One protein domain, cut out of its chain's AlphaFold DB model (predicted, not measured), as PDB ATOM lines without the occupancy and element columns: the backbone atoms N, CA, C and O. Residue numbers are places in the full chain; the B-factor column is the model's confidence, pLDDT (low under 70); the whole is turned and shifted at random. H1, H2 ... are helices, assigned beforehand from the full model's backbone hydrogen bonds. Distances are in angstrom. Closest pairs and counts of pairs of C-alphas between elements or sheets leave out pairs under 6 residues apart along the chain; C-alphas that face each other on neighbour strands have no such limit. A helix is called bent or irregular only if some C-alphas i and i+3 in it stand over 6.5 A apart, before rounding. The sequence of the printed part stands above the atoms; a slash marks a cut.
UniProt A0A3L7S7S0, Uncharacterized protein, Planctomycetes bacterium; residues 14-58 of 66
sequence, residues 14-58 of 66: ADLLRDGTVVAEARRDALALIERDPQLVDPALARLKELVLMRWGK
ATOM      1  N   ALA A  14     218.715 138.351 301.738       51.22
ATOM      2  CA  ALA A  14     219.799 137.414 301.447       51.22
ATOM      3  C   ALA A  14     219.443 136.409 300.335       51.22
ATOM      4  O   ALA A  14     220.327 136.009 299.582       51.22
ATOM      5  N   ASP A  15     218.161 136.047 300.204       58.19
ATOM      6  CA  ASP A  15     217.688 135.077 299.207       58.19
ATOM      7  C   ASP A  15     217.627 135.692 297.800       58.19
ATOM      8  O   ASP A  15     218.106 135.102 296.841       58.19
ATOM      9  N   LEU A  16     217.187 136.952 297.678       53.53
ATOM     10  CA  LEU A  16     217.238 137.685 296.404       53.53
ATOM     11  C   LEU A  16     218.667 137.884 295.875       53.53
ATOM     12  O   LEU A  16     218.859 137.974 294.665       53.53
ATOM     13  N   LEU A  17     219.659 137.996 296.765       57.00
ATOM     14  CA  LEU A  17     221.068 138.124 296.381       57.00
ATOM     15  C   LEU A  17     221.706 136.771 296.021       57.00
ATOM     16  O   LEU A  17     222.648 136.755 295.233       57.00
ATOM     17  N   ARG A  18     221.203 135.654 296.568       58.66
ATOM     18  CA  ARG A  18     221.653 134.291 296.226       58.66
ATOM     19  C   ARG A  18     221.001 133.754 294.953       58.66
ATOM     20  O   ARG A  18     221.714 133.227 294.108       58.66
ATOM     21  N   ASP A  19     219.703 133.987 294.782       61.38
ATOM     22  CA  ASP A  19     218.902 133.527 293.638       61.38
ATOM     23  C   ASP A  19     218.601 134.653 292.638       61.38
ATOM     24  O   ASP A  19     217.646 134.598 291.859       61.38
ATOM     25  N   GLY A  20     219.425 135.705 292.634       69.00
ATOM     26  CA  GLY A  20     219.219 136.885 291.795       69.00
ATOM     27  C   GLY A  20     219.113 136.565 290.302       69.00
ATOM     28  O   GLY A  20     218.390 137.248 289.582       69.00
ATOM     29  N   THR A  21     219.770 135.497 289.841       79.44
ATOM     30  CA  THR A  21     219.661 135.000 288.462       79.44
ATOM     31  C   THR A  21     218.276 134.430 288.169       79.44
ATOM     32  O   THR A  21     217.658 134.847 287.194       79.44
ATOM     33  N   VAL A  22     217.746 133.570 289.042       84.94
ATOM     34  CA  VAL A  22     216.411 132.965 288.905       84.94
ATOM     35  C   VAL A  22     215.327 134.035 288.986       84.94
ATOM     36  O   VAL A  22     214.400 134.052 288.180       84.94
ATOM     37  N   VAL A  23     215.459 134.990 289.908       83.44
ATOM     38  CA  VAL A  23     214.519 136.115 290.021       83.44
ATOM     39  C   VAL A  23     214.585 137.021 288.785       83.44
ATOM     40  O   VAL A  23     213.550 137.501 288.317       83.44
ATOM     41  N   ALA A  24     215.776 137.259 288.229       86.69
ATOM     42  CA  ALA A  24     215.940 138.041 287.004       86.69
ATOM     43  C   ALA A  24     215.412 137.310 285.759       86.69
ATOM     44  O   ALA A  24     214.873 137.954 284.858       86.69
ATOM     45  N   GLU A  25     215.550 135.988 285.691       89.88
ATOM     46  CA  GLU A  25     214.949 135.143 284.652       89.88
ATOM     47  C   GLU A  25     213.429 135.160 284.743       89.88
ATOM     48  O   GLU A  25     212.778 135.597 283.799       89.88
ATOM     49  N   ALA A  26     212.866 134.854 285.914       88.25
ATOM     50  CA  ALA A  26     211.425 134.903 286.135       88.25
ATOM     51  C   ALA A  26     210.833 136.291 285.828       88.25
ATOM     52  O   ALA A  26     209.740 136.398 285.272       88.25
ATOM     53  N   ARG A  27     211.559 137.374 286.145       88.31
ATOM     54  CA  ARG A  27     211.162 138.738 285.766       88.31
ATOM     55  C   ARG A  27     211.162 138.930 284.251       88.31
ATOM     56  O   ARG A  27     210.214 139.519 283.740       88.31
ATOM     57  N   ARG A  28     212.212 138.496 283.548       93.12
ATOM     58  CA  ARG A  28     212.291 138.604 282.082       93.12
ATOM     59  C   ARG A  28     211.144 137.849 281.417       93.12
ATOM     60  O   ARG A  28     210.475 138.425 280.566       93.12
ATOM     61  N   ASP A  29     210.866 136.633 281.871       90.62
ATOM     62  CA  ASP A  29     209.774 135.814 281.345       90.62
ATOM     63  C   ASP A  29     208.410 136.461 281.599       90.62
ATOM     64  O   ASP A  29     207.578 136.534 280.696       90.62
ATOM     65  N   ALA A  30     208.190 137.002 282.802       89.31
ATOM     66  CA  ALA A  30     206.961 137.720 283.128       89.31
ATOM     67  C   ALA A  30     206.769 138.980 282.263       89.31
ATOM     68  O   ALA A  30     205.649 139.259 281.840       89.31
ATOM     69  N   LEU A  31     207.840 139.729 281.978       89.94
ATOM     70  CA  LEU A  31     207.780 140.899 281.095       89.94
ATOM     71  C   LEU A  31     207.455 140.496 279.655       89.94
ATOM     72  O   LEU A  31     206.515 141.038 279.083       89.94
ATOM     73  N   ALA A  32     208.153 139.500 279.106       92.75
ATOM     74  CA  ALA A  32     207.892 138.995 277.758       92.75
ATOM     75  C   ALA A  32     206.460 138.448 277.613       92.75
ATOM     76  O   ALA A  32     205.820 138.604 276.572       92.75
ATOM     77  N   LEU A  33     205.934 137.825 278.672       90.31
ATOM     78  CA  LEU A  33     204.553 137.359 278.720       90.31
ATOM     79  C   LEU A  33     203.559 138.520 278.627       90.31
ATOM     80  O   LEU A  33     202.633 138.453 277.825       90.31
ATOM     81  N   ILE A  34     203.762 139.578 279.419       87.25
ATOM     82  CA  ILE A  34     202.891 140.760 279.431       87.25
ATOM     83  C   ILE A  34     203.011 141.553 278.126       87.25
ATOM     84  O   ILE A  34     202.011 142.074 277.650       87.25
ATOM     85  N   GLU A  35     204.193 141.631 277.515       91.06
ATOM     86  CA  GLU A  35     204.367 142.262 276.200       91.06
ATOM     87  C   GLU A  35     203.551 141.552 275.115       91.06
ATOM     88  O   GLU A  35     202.969 142.202 274.247       91.06
ATOM     89  N   ARG A  36     203.485 140.216 275.174       90.00
ATOM     90  CA  ARG A  36     202.726 139.405 274.217       90.00
ATOM     91  C   ARG A  36     201.227 139.387 274.509       90.00
ATOM     92  O   ARG A  36     200.431 139.426 273.576       90.00
ATOM     93  N   ASP A  37     200.849 139.284 275.778       86.81
ATOM     94  CA  ASP A  37     199.460 139.206 276.228       86.81
ATOM     95  C   ASP A  37     199.245 140.056 277.495       86.81
ATOM     96  O   ASP A  37     199.229 139.538 278.620       86.81
ATOM     97  N   PRO A  38     199.053 141.379 277.331       84.88
ATOM     98  CA  PRO A  38     198.922 142.300 278.458       84.88
ATOM     99  C   PRO A  38     197.710 142.020 279.350       84.88
ATOM    100  O   PRO A  38     197.686 142.425 280.511       84.88
ATOM    101  N   GLN A  39     196.680 141.369 278.804       83.38
ATOM    102  CA  GLN A  39     195.425 141.089 279.505       83.38
ATOM    103  C   GLN A  39     195.333 139.639 280.013       83.38
ATOM    104  O   GLN A  39     194.332 139.280 280.654       83.38
ATOM    105  N   LEU A  40     196.371 138.826 279.762       84.62
ATOM    106  CA  LEU A  40     196.415 137.392 280.048       84.62
ATOM    107  C   LEU A  40     195.129 136.692 279.558       84.62
ATOM    108  O   LEU A  40     194.445 136.019 280.331       84.62
ATOM    109  N   VAL A  41     194.733 136.954 278.309       86.50
ATOM    110  CA  VAL A  41     193.517 136.398 277.687       86.50
ATOM    111  C   VAL A  41     193.735 135.027 277.053       86.50
ATOM    112  O   VAL A  41     192.753 134.356 276.739       86.50
ATOM    113  N   ASP A  42     194.984 134.590 276.887       89.00
ATOM    114  CA  ASP A  42     195.296 133.238 276.433       89.00
ATOM    115  C   ASP A  42     194.690 132.197 277.404       89.00
ATOM    116  O   ASP A  42     195.031 132.187 278.595       89.00
ATOM    117  N   PRO A  43     193.817 131.285 276.929       89.12
ATOM    118  CA  PRO A  43     193.242 130.227 277.756       89.12
ATOM    119  C   PRO A  43     194.295 129.348 278.442       89.12
ATOM    120  O   PRO A  43     194.057 128.862 279.549       89.12
ATOM    121  N   ALA A  44     195.473 129.172 277.833       90.25
ATOM    122  CA  ALA A  44     196.580 128.432 278.435       90.25
ATOM    123  C   ALA A  44     197.136 129.125 279.696       90.25
ATOM    124  O   ALA A  44     197.709 128.469 280.567       90.25
ATOM    125  N   LEU A  45     196.931 130.440 279.827       88.94
ATOM    126  CA  LEU A  45     197.367 131.263 280.956       88.94
ATOM    127  C   LEU A  45     196.253 131.530 281.975       88.94
ATOM    128  O   LEU A  45     196.506 132.192 282.984       88.94
ATOM    129  N   ALA A  46     195.044 130.994 281.774       88.62
ATOM    130  CA  ALA A  46     193.899 131.239 282.655       88.62
ATOM    131  C   ALA A  46     194.229 130.940 284.128       88.62
ATOM    132  O   ALA A  46     193.945 131.742 285.022       88.62
ATOM    133  N   ARG A  47     194.936 129.831 284.381       90.75
ATOM    134  CA  ARG A  47     195.344 129.459 285.739       90.75
ATOM    135  C   ARG A  47     196.352 130.436 286.350       90.75
ATOM    136  O   ARG A  47     196.283 130.718 287.545       90.75
ATOM    137  N   LEU A  48     197.284 130.954 285.551       88.31
ATOM    138  CA  LEU A  48     198.248 131.958 285.999       88.31
ATOM    139  C   LEU A  48     197.533 133.262 286.372       88.31
ATOM    140  O   LEU A  48     197.781 133.808 287.446       88.31
ATOM    141  N   LYS A  49     196.601 133.717 285.527       86.69
ATOM    142  CA  LYS A  49     195.784 134.912 285.771       86.69
ATOM    143  C   LYS A  49     195.007 134.815 287.084       86.69
ATOM    144  O   LYS A  49     195.082 135.731 287.902       86.69
ATOM    145  N   GLU A  50     194.333 133.692 287.331       89.50
ATOM    146  CA  GLU A  50     193.628 133.445 288.595       89.50
ATOM    147  C   GLU A  50     194.551 133.552 289.812       89.50
ATOM    148  O   GLU A  50     194.203 134.188 290.807       89.50
ATOM    149  N   LEU A  51     195.736 132.937 289.752       89.38
ATOM    150  CA  LEU A  51     196.685 132.935 290.865       89.38
ATOM    151  C   LEU A  51     197.232 134.336 291.156       89.38
ATOM    152  O   LEU A  51     197.333 134.721 292.323       89.38
ATOM    153  N   VAL A  52     197.542 135.107 290.111       86.12
ATOM    154  CA  VAL A  52     198.001 136.495 290.241       86.12
ATOM    155  C   VAL A  52     196.910 137.361 290.868       86.12
ATOM    156  O   VAL A  52     197.174 138.070 291.838       86.12
ATOM    157  N   LEU A  53     195.668 137.264 290.386       84.94
ATOM    158  CA  LEU A  53     194.539 138.022 290.934       84.94
ATOM    159  C   LEU A  53     194.208 137.610 292.373       84.94
ATOM    160  O   LEU A  53     193.982 138.470 293.223       84.94
ATOM    161  N   MET A  54     194.243 136.314 292.689       86.31
ATOM    162  CA  MET A  54     194.019 135.825 294.049       86.31
ATOM    163  C   MET A  54     195.080 136.362 295.017       86.31
ATOM    164  O   MET A  54     194.749 136.803 296.119       86.31
ATOM    165  N   ARG A  55     196.360 136.312 294.624       83.62
ATOM    166  CA  ARG A  55     197.469 136.664 295.515       83.62
ATOM    167  C   ARG A  55     197.671 138.170 295.623       83.62
ATOM    168  O   ARG A  55     197.939 138.655 296.719       83.62
ATOM    169  N   TRP A  56     197.573 138.893 294.510       78.38
ATOM    170  CA  TRP A  56     197.959 140.303 294.408       78.38
ATOM    171  C   TRP A  56     196.825 141.227 293.971       78.38
ATOM    172  O   TRP A  56     197.005 142.439 294.022       78.38
ATOM    173  N   GLY A  57     195.641 140.721 293.615       74.44
ATOM    174  CA  GLY A  57     194.520 141.559 293.172       74.44
ATOM    175  C   GLY A  57     194.084 142.593 294.214       74.44
ATOM    176  O   GLY A  57     193.820 143.740 293.865       74.44
ATOM    177  N   LYS A  58     194.110 142.244 295.508       72.88
ATOM    178  CA  LYS A  58     193.855 143.202 296.604       72.88
ATOM    179  C   LYS A  58     194.982 144.228 296.770       72.88
ATOM    180  O   LYS A  58     194.709 145.385 297.060       72.88
TER     181      LYS A  58
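Overview. This is residues 14 to 58 of the 66 residues of an uncharacterized protein of Planctomycetes bacterium (UniProt A0A3L7S7S0). A loose, open arch of three helices: the long helix H2 makes the bar, the short helix H1 turns off one end of it, and H3 comes off the other end after a short loop, so that H1 and H3 hang to the same side with an empty space between them. H2 touches neither of the other two helices. The printed part has 45 residues with three named helices, in the order H1, H2, H3 along the chain, and no named strand; the class is all helix. The whole is loose, with a radius of gyration of the C-alphas of 12.5 A, and its C-alphas span 34 by 24 by 15 A along the three main axes.

Along the chain. H2, the longest helix by residues, holds residues 20 to 36 and measures 24.2 A from first to last C-alpha. It runs from C-alpha 20 at (219.219, 136.885, 291.795) to C-alpha 36 at (202.726, 139.405, 274.217). H1 comes before it, residues 14 to 18, with C-alpha 14 at (219.799, 137.414, 301.447), and measures 6.4 A. H3 holds residues 43 to 56, measures 20.0 A and ends with C-alpha 56 at (197.959, 140.303, 294.408). H3 is irregular: C-alphas 44 and 47 are 7.5 A apart, where about 5 A is found in a regular helix.

Arrangement. H1 and H2 are close but not clearly touching, with 1 pair of C-alphas within 8 A; their closest C-alphas, those of Leu 16 and Val 23, are 7.1 A apart. Their centres are 17.1 A apart. Asp 19 alone makes the tight link between them. H2 and H3 are apart, though they follow each other in the chain, joined by a short link of 6 residues. H1 and H3 are apart too. Residues 17 to 22, of which 20 to 22 belong to H2, stand free; so do residues 25 to 32 of H2 and residues 51 to 58, of which 51 to 56 belong to H3. In H1 and H2 every O i to N i+4 pair is within hydrogen-bond range; in H3, 8 of 10 are.

Size, cuts and confidence. The two C-alphas farthest apart, those of Ala 14 and Pro 43, are 36.3 A apart, and the first and last printed C-alphas, those of Ala 14 and Lys 58, are 27.0 A apart. The printed part runs from residue 14 to residue 58 without a cut, within a full chain of 66 residues. No link is long. The mean pLDDT of the printed part is 82.4; residues 14 to 20 are under 70, and H1 has a mean of 56, against 87 for H2 and 87 for H3.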